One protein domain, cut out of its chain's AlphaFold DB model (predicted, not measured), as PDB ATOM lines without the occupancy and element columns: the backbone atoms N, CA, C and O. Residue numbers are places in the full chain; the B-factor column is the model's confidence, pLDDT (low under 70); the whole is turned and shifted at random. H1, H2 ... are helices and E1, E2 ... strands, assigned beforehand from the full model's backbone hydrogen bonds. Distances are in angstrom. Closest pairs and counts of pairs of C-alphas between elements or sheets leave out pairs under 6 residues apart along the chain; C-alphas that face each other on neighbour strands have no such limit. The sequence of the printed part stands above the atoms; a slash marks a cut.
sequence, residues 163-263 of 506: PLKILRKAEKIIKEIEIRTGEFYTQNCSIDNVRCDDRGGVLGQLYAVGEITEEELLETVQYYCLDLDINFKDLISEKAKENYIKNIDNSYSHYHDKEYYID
ATOM      1  N   PRO A 163     -39.791  14.976  42.489       89.69
ATOM      2  CA  PRO A 163     -38.851  15.280  43.572       89.69
ATOM      3  C   PRO A 163     -37.534  14.495  43.517       89.69
ATOM      4  O   PRO A 163     -36.467  15.029  43.815       89.69
ATOM      5  N   LEU A 164     -37.562  13.220  43.108       90.62
ATOM      6  CA  LEU A 164     -36.354  12.389  43.018       90.62
ATOM      7  C   LEU A 164     -35.409  12.897  41.924       90.62
ATOM      8  O   LEU A 164     -34.187  12.882  42.094       90.62
ATOM      9  N   LYS A 165     -35.967  13.361  40.805       92.38
ATOM     10  CA  LYS A 165     -35.204  13.928  39.690       92.38
ATOM     11  C   LYS A 165     -34.541  15.248  40.095       92.38
ATOM     12  O   LYS A 165     -33.362  15.448  39.793       92.38
ATOM     13  N   ILE A 166     -35.265  16.106  40.815       93.69
ATOM     14  CA  ILE A 166     -34.749  17.374  41.350       93.69
ATOM     15  C   ILE A 166     -33.649  17.122  42.388       93.69
ATOM     16  O   ILE A 166     -32.551  17.669  42.271       93.69
ATOM     17  N   LEU A 167     -33.868  16.201  43.331       93.94
ATOM     18  CA  LEU A 167     -32.855  15.818  44.317       93.94
ATOM     19  C   LEU A 167     -31.572  15.300  43.647       93.94
ATOM     20  O   LEU A 167     -30.464  15.699  44.005       93.94
ATOM     21  N   ARG A 168     -31.706  14.446  42.624       92.94
ATOM     22  CA  ARG A 168     -30.562  13.923  41.859       92.94
ATOM     23  C   ARG A 168     -29.787  15.016  41.126       92.94
ATOM     24  O   ARG A 168     -28.580  14.851  40.943       92.94
ATOM     25  N   LYS A 169     -30.433  16.117  40.719       94.06
ATOM     26  CA  LYS A 169     -29.749  17.293  40.148       94.06
ATOM     27  C   LYS A 169     -28.791  17.894  41.181       94.06
ATOM     28  O   LYS A 169     -27.610  18.046  40.872       94.06
ATOM     29  N   ALA A 170     -29.257  18.123  42.411       94.81
ATOM     30  CA  ALA A 170     -28.420  18.626  43.503       94.81
ATOM     31  C   ALA A 170     -27.288  17.651  43.870       94.81
ATOM     32  O   ALA A 170     -26.122  18.039  43.906       94.81
ATOM     33  N   GLU A 171     -27.587  16.358  44.038       95.38
ATOM     34  CA  GLU A 171     -26.564  15.347  44.349       95.38
ATOM     35  C   GLU A 171     -25.495  15.215  43.257       95.38
ATOM     36  O   GLU A 171     -24.339  14.898  43.545       95.38
ATOM     37  N   LYS A 172     -25.867  15.431  41.990       95.56
ATOM     38  CA  LYS A 172     -24.917  15.431  40.876       95.56
ATOM     39  C   LYS A 172     -23.977  16.634  40.949       95.56
ATOM     40  O   LYS A 172     -22.784  16.444  40.734       95.56
ATOM     41  N   ILE A 173     -24.495  17.822  41.274       94.94
ATOM     42  CA  ILE A 173     -23.688  19.037  41.466       94.94
ATOM     43  C   ILE A 173     -22.701  18.836  42.618       94.94
ATOM     44  O   ILE A 173     -21.507  19.032  42.419       94.94
ATOM     45  N   ILE A 174     -23.171  18.346  43.771       94.62
ATOM     46  CA  ILE A 174     -22.324  18.046  44.938       94.62
ATOM     47  C   ILE A 174     -21.181  17.106  44.541       94.62
ATOM     48  O   ILE A 174     -20.013  17.428  44.742       94.62
ATOM     49  N   LYS A 175     -21.498  15.976  43.893       95.06
ATOM     50  CA  LYS A 175     -20.486  15.006  43.439       95.06
ATOM     51  C   LYS A 175     -19.510  15.597  42.428       95.06
ATOM     52  O   LYS A 175     -18.338  15.227  42.426       95.06
ATOM     53  N   GLU A 176     -19.978  16.459  41.530       95.44
ATOM     54  CA  GLU A 176     -19.102  17.108  40.559       95.44
ATOM     55  C   GLU A 176     -18.134  18.075  41.248       95.44
ATOM     56  O   GLU A 176     -16.934  18.009  40.980       95.44
ATOM     57  N   ILE A 177     -18.623  18.890  42.187       94.00
ATOM     58  CA  ILE A 177     -17.788  19.769  43.011       94.00
ATOM     59  C   ILE A 177     -16.764  18.930  43.782       94.00
ATOM     60  O   ILE A 177     -15.572  19.144  43.608       94.00
ATOM     61  N   GLU A 178     -17.172  17.880  44.503       93.56
ATOM     62  CA  GLU A 178     -16.246  16.985  45.222       93.56
ATOM     63  C   GLU A 178     -15.131  16.415  44.329       93.56
ATOM     64  O   GLU A 178     -13.989  16.248  44.765       93.56
ATOM     65  N   ILE A 179     -15.437  16.083  43.071       94.50
ATOM     66  CA  ILE A 179     -14.442  15.587  42.115       94.50
ATOM     67  C   ILE A 179     -13.475  16.703  41.708       94.50
ATOM     68  O   ILE A 179     -12.264  16.465  41.623       94.50
ATOM     69  N   ARG A 180     -13.996  17.900  41.435       94.56
ATOM     70  CA  ARG A 180     -13.236  19.019  40.872       94.56
ATOM     71  C   ARG A 180     -12.474  19.838  41.914       94.56
ATOM     72  O   ARG A 180     -11.415  20.361  41.576       94.56
ATOM     73  N   THR A 181     -12.965  19.903  43.148       91.88
ATOM     74  CA  THR A 181     -12.386  20.685  44.254       91.88
ATOM     75  C   THR A 181     -11.818  19.814  45.377       91.88
ATOM     76  O   THR A 181     -10.930  20.224  46.124       91.88
ATOM     77  N   GLY A 182     -12.260  18.555  45.456       90.19
ATOM     78  CA  GLY A 182     -11.775  17.547  46.398       90.19
ATOM     79  C   GLY A 182     -12.684  17.296  47.600       90.19
ATOM     80  O   GLY A 182     -12.480  16.277  48.268       90.19
ATOM     81  N   GLU A 183     -13.638  18.188  47.864       89.38
ATOM     82  CA  GLU A 183     -14.657  18.089  48.912       89.38
ATOM     83  C   GLU A 183     -15.816  19.057  48.638       89.38
ATOM     84  O   GLU A 183     -15.643  20.056  47.944       89.38
ATOM     85  N   PHE A 184     -16.988  18.750  49.188       90.69
ATOM     86  CA  PHE A 184     -18.117  19.668  49.272       90.69
ATOM     87  C   PHE A 184     -18.394  19.935  50.749       90.69
ATOM     88  O   PHE A 184     -18.325  19.018  51.571       90.69
ATOM     89  N   TYR A 185     -18.687  21.182  51.089       88.19
ATOM     90  CA  TYR A 185     -19.075  21.579  52.433       88.19
ATOM     91  C   TYR A 185     -20.197  22.611  52.383       88.19
ATOM     92  O   TYR A 185     -20.275  23.407  51.445       88.19
ATOM     93  N   THR A 186     -20.987  22.641  53.454       86.00
ATOM     94  CA  THR A 186     -21.956  23.696  53.763       86.00
ATOM     95  C   THR A 186     -21.656  24.248  55.153       86.00
ATOM     96  O   THR A 186     -21.545  23.497  56.126       86.00
ATOM     97  N   GLN A 187     -21.481  25.565  55.260       80.12
ATOM     98  CA  GLN A 187     -21.113  26.240  56.496       80.12
ATOM     99  C   GLN A 187     -22.336  26.854  57.194       80.12
ATOM    100  O   GLN A 187     -22.809  27.939  56.866       80.12
ATOM    101  N   ASN A 188     -22.786  26.195  58.263       69.62
ATOM    102  CA  ASN A 188     -23.934  26.619  59.081       69.62
ATOM    103  C   ASN A 188     -23.551  27.512  60.284       69.62
ATOM    104  O   ASN A 188     -24.261  27.569  61.286       69.62
ATOM    105  N   CYS A 189     -22.381  28.161  60.260       49.47
ATOM    106  CA  CYS A 189     -21.752  28.712  61.472       49.47
ATOM    107  C   CYS A 189     -22.031  30.203  61.747       49.47
ATOM    108  O   CYS A 189     -21.399  30.787  62.635       49.47
ATOM    109  N   SER A 190     -22.947  30.827  61.008       60.00
ATOM    110  CA  SER A 190     -23.240  32.263  61.062       60.00
ATOM    111  C   SER A 190     -24.736  32.482  61.309       60.00
ATOM    112  O   SER A 190     -25.560  31.769  60.750       60.00
ATOM    113  N   ILE A 191     -25.087  33.456  62.159       60.72
ATOM    114  CA  ILE A 191     -26.495  33.815  62.429       60.72
ATOM    115  C   ILE A 191     -27.178  34.432  61.203       60.72
ATOM    116  O   ILE A 191     -28.401  34.460  61.133       60.72
ATOM    117  N   ASP A 192     -26.371  34.937  60.267       67.25
ATOM    118  CA  ASP A 192     -26.822  35.555  59.030       67.25
ATOM    119  C   ASP A 192     -26.909  34.519  57.887       67.25
ATOM    120  O   ASP A 192     -27.451  34.844  56.835       67.25
ATOM    121  N   ASN A 193     -26.402  33.286  58.079       81.75
ATOM    122  CA  ASN A 193     -26.464  32.223  57.073       81.75
ATOM    123  C   ASN A 193     -27.815  31.506  57.120       81.75
ATOM    124  O   ASN A 193     -28.368  31.246  58.189       81.75
ATOM    125  N   VAL A 194     -28.302  31.115  55.948       84.88
ATOM    126  CA  VAL A 194     -29.444  30.213  55.814       84.88
ATOM    127  C   VAL A 194     -28.990  28.828  56.242       84.88
ATOM    128  O   VAL A 194     -28.092  28.244  55.631       84.88
ATOM    129  N   ARG A 195     -29.609  28.297  57.297       86.38
ATOM    130  CA  ARG A 195     -29.320  26.940  57.742       86.38
ATOM    131  C   ARG A 195     -29.777  25.956  56.674       86.38
ATOM    132  O   ARG A 195     -30.919  26.009  56.223       86.38
ATOM    133  N   CYS A 196     -28.884  25.059  56.287       89.69
ATOM    134  CA  CYS A 196     -29.225  23.981  55.377       89.69
ATOM    135  C   CYS A 196     -28.264  22.793  55.492       89.69
ATOM    136  O   CYS A 196     -27.154  22.910  56.010       89.69
ATOM    137  N   ASP A 197     -28.694  21.633  55.007       90.88
ATOM    138  CA  ASP A 197     -27.795  20.550  54.625       90.88
ATOM    139  C   ASP A 197     -27.259  20.774  53.197       90.88
ATOM    140  O   ASP A 197     -27.699  21.676  52.481       90.88
ATOM    141  N   ASP A 198     -26.304  19.946  52.766       93.75
ATOM    142  CA  ASP A 198     -25.659  20.090  51.456       93.75
ATOM    143  C   ASP A 198     -26.653  20.070  50.286       93.75
ATOM    144  O   ASP A 198     -26.503  20.813  49.313       93.75
ATOM    145  N   ARG A 199     -27.690  19.229  50.372       94.62
ATOM    146  CA  ARG A 199     -28.685  19.074  49.306       94.62
ATOM    147  C   ARG A 199     -29.644  20.254  49.312       94.62
ATOM    148  O   ARG A 199     -29.893  20.826  48.255       94.62
ATOM    149  N   GLY A 200     -30.143  20.628  50.489       92.25
ATOM    150  CA  GLY A 200     -31.007  21.782  50.701       92.25
ATOM    151  C   GLY A 200     -30.344  23.074  50.237       92.25
ATOM    152  O   GLY A 200     -30.961  23.841  49.503       92.25
ATOM    153  N   GLY A 201     -29.066  23.273  50.564       92.81
ATOM    154  CA  GLY A 201     -28.299  24.446  50.148       92.81
ATOM    155  C   GLY A 201     -28.197  24.580  48.628       92.81
ATOM    156  O   GLY A 201     -28.519  25.631  48.069       92.81
ATOM    157  N   VAL A 202     -27.826  23.495  47.936       94.31
ATOM    158  CA  VAL A 202     -27.760  23.483  46.464       94.31
ATOM    159  C   VAL A 202     -29.142  23.680  45.840       94.31
ATOM    160  O   VAL A 202     -29.263  24.417  44.864       94.31
ATOM    161  N   LEU A 203     -30.196  23.068  46.388       94.19
ATOM    162  CA  LEU A 203     -31.563  23.262  45.892       94.19
ATOM    163  C   LEU A 203     -32.038  24.711  46.064       94.19
ATOM    164  O   LEU A 203     -32.574  25.281  45.115       94.19
ATOM    165  N   GLY A 204     -31.792  25.331  47.220       91.50
ATOM    166  CA  GLY A 204     -32.114  26.741  47.458       91.50
ATOM    167  C   GLY A 204     -31.401  27.674  46.474       91.50
ATOM    168  O   GLY A 204     -32.009  28.600  45.936       91.50
ATOM    169  N   GLN A 205     -30.137  27.386  46.157       92.44
ATOM    170  CA  GLN A 205     -29.368  28.127  45.153       92.44
ATOM    171  C   GLN A 205     -29.861  27.881  43.718       92.44
ATOM    172  O   GLN A 205     -29.947  28.831  42.942       92.44
ATOM    173  N   LEU A 206     -30.243  26.647  43.361       93.25
ATOM    174  CA  LEU A 206     -30.864  26.338  42.064       93.25
ATOM    175  C   LEU A 206     -32.188  27.086  41.884       93.25
ATOM    176  O   LEU A 206     -32.452  27.631  40.813       93.25
ATOM    177  N   TYR A 207     -33.005  27.150  42.932       91.31
ATOM    178  CA  TYR A 207     -34.228  27.942  42.926       91.31
ATOM    179  C   TYR A 207     -33.926  29.431  42.726       91.31
ATOM    180  O   TYR A 207     -34.551  30.094  41.900       91.31
ATOM    181  N   ALA A 208     -32.919  29.951  43.432       89.69
ATOM    182  CA  ALA A 208     -32.558  31.358  43.359       89.69
ATOM    183  C   ALA A 208     -32.127  31.810  41.955       89.69
ATOM    184  O   ALA A 208     -32.433  32.933  41.560       89.69
ATOM    185  N   VAL A 209     -31.474  30.935  41.181       89.62
ATOM    186  CA  VAL A 209     -31.125  31.206  39.774       89.62
ATOM    187  C   VAL A 209     -32.228  30.835  38.774       89.62
ATOM    188  O   VAL A 209     -32.049  31.022  37.573       89.62
ATOM    189  N   GLY A 210     -33.373  30.331  39.246       89.31
ATOM    190  CA  GLY A 210     -34.521  29.960  38.414       89.31
ATOM    191  C   GLY A 210     -34.372  28.629  37.669       89.31
ATOM    192  O   GLY A 210     -35.085  28.386  36.699       89.31
ATOM    193  N   GLU A 211     -33.449  27.767  38.101       91.88
ATOM    194  CA  GLU A 211     -33.195  26.439  37.519       91.88
ATOM    195  C   GLU A 211     -34.186  25.364  37.989       91.88
ATOM    196  O   GLU A 211     -34.226  24.275  37.405       91.88
ATOM    197  N   ILE A 212     -34.920  25.647  39.065       91.88
ATOM    198  CA  ILE A 212     -36.070  24.884  39.558       91.88
ATOM    199  C   ILE A 212     -37.153  25.868  40.007       91.88
ATOM    200  O   ILE A 212     -36.853  27.011  40.369       91.88
ATOM    201  N   THR A 213     -38.408  25.440  39.975       91.06
ATOM    202  CA  THR A 213     -39.537  26.244  40.451       91.06
ATOM    203  C   THR A 213     -39.633  26.220  41.979       91.06
ATOM    204  O   THR A 213     -38.997  25.417  42.661       91.06
ATOM    205  N   GLU A 214     -40.439  27.124  42.536       88.25
ATOM    206  CA  GLU A 214     -40.775  27.114  43.965       88.25
ATOM    207  C   GLU A 214     -41.472  25.815  44.373       88.25
ATOM    208  O   GLU A 214     -41.110  25.221  45.383       88.25
ATOM    209  N   GLU A 215     -42.432  25.357  43.569       88.62
ATOM    210  CA  GLU A 215     -43.160  24.109  43.804       88.62
ATOM    211  C   GLU A 215     -42.193  22.919  43.825       88.62
ATOM    212  O   GLU A 215     -42.189  22.146  44.778       88.62
ATOM    213  N   GLU A 216     -41.275  22.846  42.857       91.88
ATOM    214  CA  GLU A 216     -40.240  21.808  42.804       91.88
ATOM    215  C   GLU A 216     -39.310  21.841  44.028       91.88
ATOM    216  O   GLU A 216     -38.953  20.784  44.557       91.88
ATOM    217  N   LEU A 217     -38.914  23.032  44.497       91.12
ATOM    218  CA  LEU A 217     -38.102  23.189  45.706       91.12
ATOM    219  C   LEU A 217     -38.862  22.698  46.944       91.12
ATOM    220  O   LEU A 217     -38.339  21.864  47.687       91.12
ATOM    221  N   LEU A 218     -40.077  23.211  47.160       89.44
ATOM    222  CA  LEU A 218     -40.893  22.917  48.338       89.44
ATOM    223  C   LEU A 218     -41.253  21.432  48.405       89.44
ATOM    224  O   LEU A 218     -41.018  20.799  49.436       89.44
ATOM    225  N   GLU A 219     -41.739  20.859  47.301       90.62
ATOM    226  CA  GLU A 219     -42.068  19.435  47.224       90.62
ATOM    227  C   GLU A 219     -40.842  18.565  47.503       90.62
ATOM    228  O   GLU A 219     -40.929  17.598  48.257       90.62
ATOM    229  N   THR A 220     -39.677  18.909  46.942       91.94
ATOM    230  CA  THR A 220     -38.457  18.112  47.128       91.94
ATOM    231  C   THR A 220     -37.939  18.179  48.559       91.94
ATOM    232  O   THR A 220     -37.596  17.143  49.136       91.94
ATOM    233  N   VAL A 221     -37.895  19.376  49.149       90.06
ATOM    234  CA  VAL A 221     -37.450  19.569  50.535       90.06
ATOM    235  C   VAL A 221     -38.383  18.847  51.502       90.06
ATOM    236  O   VAL A 221     -37.902  18.144  52.390       90.06
ATOM    237  N   GLN A 222     -39.700  18.951  51.297       89.25
ATOM    238  CA  GLN A 222     -40.693  18.292  52.141       89.25
ATOM    239  C   GLN A 222     -40.651  16.768  51.988       89.25
ATOM    240  O   GLN A 222     -40.610  16.056  52.990       89.25
ATOM    241  N   TYR A 223     -40.621  16.254  50.755       90.81
ATOM    242  CA  TYR A 223     -40.656  14.814  50.483       90.81
ATOM    243  C   TYR A 223     -39.451  14.076  51.080       90.81
ATOM    244  O   TYR A 223     -39.588  12.955  51.573       90.81
ATOM    245  N   TYR A 224     -38.267  14.697  51.043       90.62
ATOM    246  CA  TYR A 224     -37.024  14.108  51.552       90.62
ATOM    247  C   TYR A 224     -36.605  14.606  52.937       90.62
ATOM    248  O   TYR A 224     -35.556  14.179  53.422       90.62
ATOM    249  N   CYS A 225     -37.408  15.463  53.572       87.56
ATOM    250  CA  CYS A 225     -37.115  16.068  54.872       87.56
ATOM    251  C   CYS A 225     -35.716  16.714  54.932       87.56
ATOM    252  O   CYS A 225     -34.958  16.454  55.869       87.56
ATOM    253  N   LEU A 226     -35.351  17.497  53.912       90.38
ATOM    254  CA  LEU A 226     -34.044  18.164  53.856       90.38
ATOM    255  C   LEU A 226     -33.978  19.318  54.862       90.38
ATOM    256  O   LEU A 226     -34.973  20.011  55.076       90.38
ATOM    257  N   ASP A 227     -32.803  19.549  55.449       89.19
ATOM    258  CA  ASP A 227     -32.567  20.744  56.266       89.19
ATOM    259  C   ASP A 227     -32.382  21.924  55.295       89.19
ATOM    260  O   ASP A 227     -31.404  21.987  54.549       89.19
ATOM    261  N   LEU A 228     -33.362  22.821  55.229       88.31
ATOM    262  CA  LEU A 228     -33.283  24.096  54.520       88.31
ATOM    263  C   LEU A 228     -34.240  25.073  55.198       88.31
ATOM    264  O   LEU A 228     -35.454  24.859  55.204       88.31
ATOM    265  N   ASP A 229     -33.700  26.164  55.730       85.94
ATOM    266  CA  ASP A 229     -34.504  27.242  56.290       85.94
ATOM    267  C   ASP A 229     -35.271  27.952  55.162       85.94
ATOM    268  O   ASP A 229     -34.739  28.738  54.367       85.94
ATOM    269  N   ILE A 230     -36.566  27.651  55.095       74.38
ATOM    270  CA  ILE A 230     -37.510  28.213  54.134       74.38
ATOM    271  C   ILE A 230     -38.269  29.355  54.803       74.38
ATOM    272  O   ILE A 230     -39.050  29.154  55.735       74.38
ATOM    273  N   ASN A 231     -38.068  30.577  54.306       70.25
ATOM    274  CA  ASN A 231     -38.890  31.715  54.699       70.25
ATOM    275  C   ASN A 231     -40.081  31.850  53.742       70.25
ATOM    276  O   ASN A 231     -40.022  32.566  52.743       70.25
ATOM    277  N   PHE A 232     -41.179  31.175  54.084       63.50
ATOM    278  CA  PHE A 232     -42.409  31.127  53.284       63.50
ATOM    279  C   PHE A 232     -43.003  32.502  52.941       63.50
ATOM    280  O   PHE A 232     -43.703  32.627  51.944       63.50
ATOM    281  N   LYS A 233     -42.731  33.545  53.740       62.94
ATOM    282  CA  LYS A 233     -43.240  34.899  53.463       62.94
ATOM    283  C   LYS A 233     -42.508  35.588  52.317       62.94
ATOM    284  O   LYS A 233     -43.087  36.457  51.676       62.94
ATOM    285  N   ASP A 234     -41.259  35.201  52.075       61.69
ATOM    286  CA  ASP A 234     -40.376  35.897  51.150       61.69
ATOM    287  C   ASP A 234     -40.072  35.088  49.887       61.69
ATOM    288  O   ASP A 234     -39.514  35.684  48.971       61.69
ATOM    289  N   LEU A 235     -40.430  33.794  49.791       62.22
ATOM    290  CA  LEU A 235     -40.033  32.917  48.671       62.22
ATOM    291  C   LEU A 235     -40.306  33.547  47.299       62.22
ATOM    292  O   LEU A 235     -39.411  33.646  46.471       62.22
ATOM    293  N   ILE A 236     -41.503  34.097  47.109       62.66
ATOM    294  CA  ILE A 236     -41.952  34.697  45.842       62.66
ATOM    295  C   ILE A 236     -41.239  36.039  45.547       62.66
ATOM    296  O   ILE A 236     -41.325  36.584  44.446       62.66
ATOM    297  N   SER A 237     -40.513  36.600  46.517       68.12
ATOM    298  CA  SER A 237     -39.794  37.865  46.376       68.12
ATOM    299  C   SER A 237     -38.367  37.667  45.862       68.12
ATOM    300  O   SER A 237     -37.636  36.765  46.273       68.12
ATOM    301  N   GLU A 238     -37.904  38.609  45.040       72.38
ATOM    302  CA  GLU A 238     -36.498  38.667  44.611       72.38
ATOM    303  C   GLU A 238     -35.520  38.765  45.801       72.38
ATOM    304  O   GLU A 238     -34.385  38.303  45.714       72.38
ATOM    305  N   LYS A 239     -35.980  39.268  46.958       75.69
ATOM    306  CA  LYS A 239     -35.183  39.326  48.192       75.69
ATOM    307  C   LYS A 239     -34.870  37.942  48.771       75.69
ATOM    308  O   LYS A 239     -33.789  37.772  49.331       75.69
ATOM    309  N   ALA A 240     -35.756  36.948  48.643       70.56
ATOM    310  CA  ALA A 240     -35.461  35.591  49.121       70.56
ATOM    311  C   ALA A 240     -34.471  34.858  48.219       70.56
ATOM    312  O   ALA A 240     -33.572  34.185  48.720       70.56
ATOM    313  N   LYS A 241     -34.588  35.024  46.898       81.06
ATOM    314  CA  LYS A 241     -33.612  34.467  45.951       81.06
ATOM    315  C   LYS A 241     -32.222  35.044  46.208       81.06
ATOM    316  O   LYS A 241     -31.247  34.308  46.323       81.06
ATOM    317  N   GLU A 242     -32.146  36.359  46.402       83.50
ATOM    318  CA  GLU A 242     -30.906  37.037  46.778       83.50
ATOM    319  C   GLU A 242     -30.347  36.516  48.115       83.50
ATOM    320  O   GLU A 242     -29.139  36.315  48.240       83.50
ATOM    321  N   ASN A 243     -31.211  36.230  49.093       85.25
ATOM    322  CA  ASN A 243     -30.818  35.633  50.369       85.25
ATOM    323  C   ASN A 243     -30.182  34.243  50.186       85.25
ATOM    324  O   ASN A 243     -29.123  33.988  50.750       85.25
ATOM    325  N   TYR A 244     -30.760  33.365  49.361       87.31
ATOM    326  CA  TYR A 244     -30.172  32.048  49.079       87.31
ATOM    327  C   TYR A 244     -28.857  32.117  48.296       87.31
ATOM    328  O   TYR A 244     -27.991  31.274  48.504       87.31
ATOM    329  N   ILE A 245     -28.652  33.132  47.455       84.75
ATOM    330  CA  ILE A 245     -27.364  33.329  46.771       84.75
ATOM    331  C   ILE A 245     -26.294  33.871  47.728       84.75
ATOM    332  O   ILE A 245     -25.141  33.455  47.660       84.75
ATOM    333  N   LYS A 246     -26.654  34.812  48.610       84.94
ATOM    334  CA  LYS A 246     -25.687  35.521  49.467       84.94
ATOM    335  C   LYS A 246     -25.369  34.808  50.774       84.94
ATOM    336  O   LYS A 246     -24.257  34.940  51.275       84.94
ATOM    337  N   ASN A 247     -26.357  34.124  51.342       86.38
ATOM    338  CA  ASN A 247     -26.321  33.654  52.724       86.38
ATOM    339  C   ASN A 247     -26.358  32.122  52.839       86.38
ATOM    340  O   ASN A 247     -26.336  31.604  53.954       86.38
ATOM    341  N   ILE A 248     -26.378  31.384  51.724       88.62
ATOM    342  CA  ILE A 248     -25.964  29.974  51.711       88.62
ATOM    343  C   ILE A 248     -24.472  29.953  51.394       88.62
ATOM    344  O   ILE A 248     -24.076  30.228  50.264       88.62
ATOM    345  N   ASP A 249     -23.666  29.639  52.404       87.06
ATOM    346  CA  ASP A 249     -22.212  29.526  52.292       87.06
ATOM    347  C   ASP A 249     -21.839  28.050  52.133       87.06
ATOM    348  O   ASP A 249     -21.838  27.277  53.095       87.06
ATOM    349  N   ASN A 250     -21.601  27.635  50.894       89.88
ATOM    350  CA  ASN A 250     -21.212  26.274  50.556       89.88
ATOM    351  C   ASN A 250     -20.209  26.259  49.393       89.88
ATOM    352  O   ASN A 250     -19.874  27.288  48.810       89.88
ATOM    353  N   SER A 251     -19.738  25.074  49.009       88.94
ATOM    354  CA  SER A 251     -18.775  24.938  47.906       88.94
ATOM    355  C   SER A 251     -19.331  25.271  46.510       88.94
ATOM    356  O   SER A 251     -18.571  25.231  45.544       88.94
ATOM    357  N   TYR A 252     -20.633  25.554  46.377       90.81
ATOM    358  CA  TYR A 252     -21.261  25.968  45.118       90.81
ATOM    359  C   TYR A 252     -21.351  27.497  44.984       90.81
ATOM    360  O   TYR A 252     -21.361  28.007  43.863       90.81
ATOM    361  N   SER A 253     -21.376  28.228  46.104       86.94
ATOM    362  CA  SER A 253     -21.321  29.694  46.146       86.94
ATOM    363  C   SER A 253     -19.897  30.228  46.036       86.94
ATOM    364  O   SER A 253     -18.990  29.759  46.719       86.94
ATOM    365  N   HIS A 254     -19.729  31.284  45.246       83.69
ATOM    366  CA  HIS A 254     -18.480  32.019  45.081       83.69
ATOM    367  C   HIS A 254     -18.721  33.517  45.227       83.69
ATOM    368  O   HIS A 254     -19.797  34.032  44.912       83.69
ATOM    369  N   TYR A 255     -17.682  34.229  45.650       79.12
ATOM    370  CA  TYR A 255     -17.671  35.681  45.738       79.12
ATOM    371  C   TYR A 255     -16.499  36.234  44.926       79.12
ATOM    372  O   TYR A 255     -15.384  35.724  44.983       79.12
ATOM    373  N   HIS A 256     -16.747  37.249  44.105       77.25
ATOM    374  CA  HIS A 256     -15.690  37.949  43.376       77.25
ATOM    375  C   HIS A 256     -16.182  39.327  42.949       77.25
ATOM    376  O   HIS A 256     -17.329  39.456  42.529       77.25
ATOM    377  N   ASP A 257     -15.328  40.348  43.038       77.94
ATOM    378  CA  ASP A 257     -15.649  41.724  42.629       77.94
ATOM    379  C   ASP A 257     -16.998  42.242  43.159       77.94
ATOM    380  O   ASP A 257     -17.751  42.922  42.468       77.94
ATOM    381  N   LYS A 258     -17.288  41.954  44.433       74.12
ATOM    382  CA  LYS A 258     -18.510  42.377  45.142       74.12
ATOM    383  C   LYS A 258     -19.807  41.704  44.692       74.12
ATOM    384  O   LYS A 258     -20.874  42.080  45.180       74.12
ATOM    385  N   GLU A 259     -19.720  40.674  43.861       79.62
ATOM    386  CA  GLU A 259     -20.863  39.894  43.403       79.62
ATOM    387  C   GLU A 259     -20.776  38.449  43.899       79.62
ATOM    388  O   GLU A 259     -19.715  37.821  43.880       79.62
ATOM    389  N   TYR A 260     -21.921  37.929  44.344       82.88
ATOM    390  CA  TYR A 260     -22.099  36.514  44.645       82.88
ATOM    391  C   TYR A 260     -22.626  35.813  43.401       82.88
ATOM    392  O   TYR A 260     -23.530  36.318  42.734       82.88
ATOM    393  N   TYR A 261     -22.073  34.650  43.102       86.25
ATOM    394  CA  TYR A 261     -22.506  33.805  42.001       86.25
ATOM    395  C   TYR A 261     -22.341  32.342  42.393       86.25
ATOM    396  O   TYR A 261     -21.654  32.023  43.361       86.25
ATOM    397  N   ILE A 262     -22.979  31.451  41.644       87.12
ATOM    398  CA  ILE A 262     -22.819  30.013  41.826       87.12
ATOM    399  C   ILE A 262     -22.107  29.424  40.619       87.12
ATOM    400  O   ILE A 262     -22.421  29.761  39.479       87.12
ATOM    401  N   ASP A 263     -21.139  28.555  40.871       87.56
ATOM    402  CA  ASP A 263     -20.432  27.814  39.835       87.56
ATOM    403  C   ASP A 263     -19.882  26.514  40.425       87.56
ATOM    404  O   ASP A 263     -19.539  26.426  41.602       87.56
TER     405      ASP A 263
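What this domain is: This is residues 163 to 263 of the 506 residues of the protein "DUF3102 domain-containing protein" of Clostridium botulinum (UniProt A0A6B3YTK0). A short helix, H2, is the core, with H1, H3 and H4 packed round it, and a small hairpin of E1 and E2 packs on residues 242 to 247 of H4. H1, the longest helix, crosses H2 with its residues 167 to 174, while H3 runs side by side with H2. The printed part has 101 residues with four named helices and then two named strands, in the order H1 H2 H3 H4 E1 E2; the sheet, E1 - E2, is antiparallel and the class is mostly helix. It is compact, with a radius of gyration of the C-alphas of 12.6 A, and rounded, spanning 32 by 30 by 24 A.

Where its parts are: E1 is residues 253 to 256, 10.4 A long, and E2 is residues 259 to 262, 10.2 A, ending with C-alpha 262 at (-22.819, 30.013, 41.826). H4, residues 238 to 247, measures 13.9 A. H2, residues 198 to 208, and H3, residues 214 to 224, measure 15.5 A each. H1, residues 163 to 181, measures 27.0 A from C-alpha 163 at (-38.851, 15.280, 43.572).

How they stand to each other: E1 and E2 form an antiparallel hairpin at 147 degrees, with N 254 and O 261 2.8 A apart, within hydrogen-bond range. The closest C-alphas of H4 and E2, Lys 246 and Tyr 260, are 6.1 A apart. H2, the hub, touches H4, closest at C-alphas 208 and 241, 4.2 A, opposite ways at 36 degrees, only just a steep tilt. H2 and H3 are a helical hairpin and touch at C-alphas 203 and 217, 6.5 A, their closest, with a shallow tilt of 12 degrees, opposite ways. H1 touches H2 about perpendicular, 73 degrees, closest at C-alphas 170 and 202, 5.7 A. H1 touches H3 with residues 163 to 167 alone, closest at C-alphas 163 and 220, 4.6 A, about perpendicular at 85 degrees. H1 and H4 are apart. Every O i to N i+4 pair is within hydrogen-bond range in H1, H2, H3 and H4.

The domain as a whole: The two C-alphas farthest apart, Tyr 223 and Asp 257, are 37.6 A apart. The printed part has no cut; the links H1 to H2 and H3 to H4 are long, with 16 and 13 residues. Confidence is under 70 at residues 188 to 192 and 232 to 237.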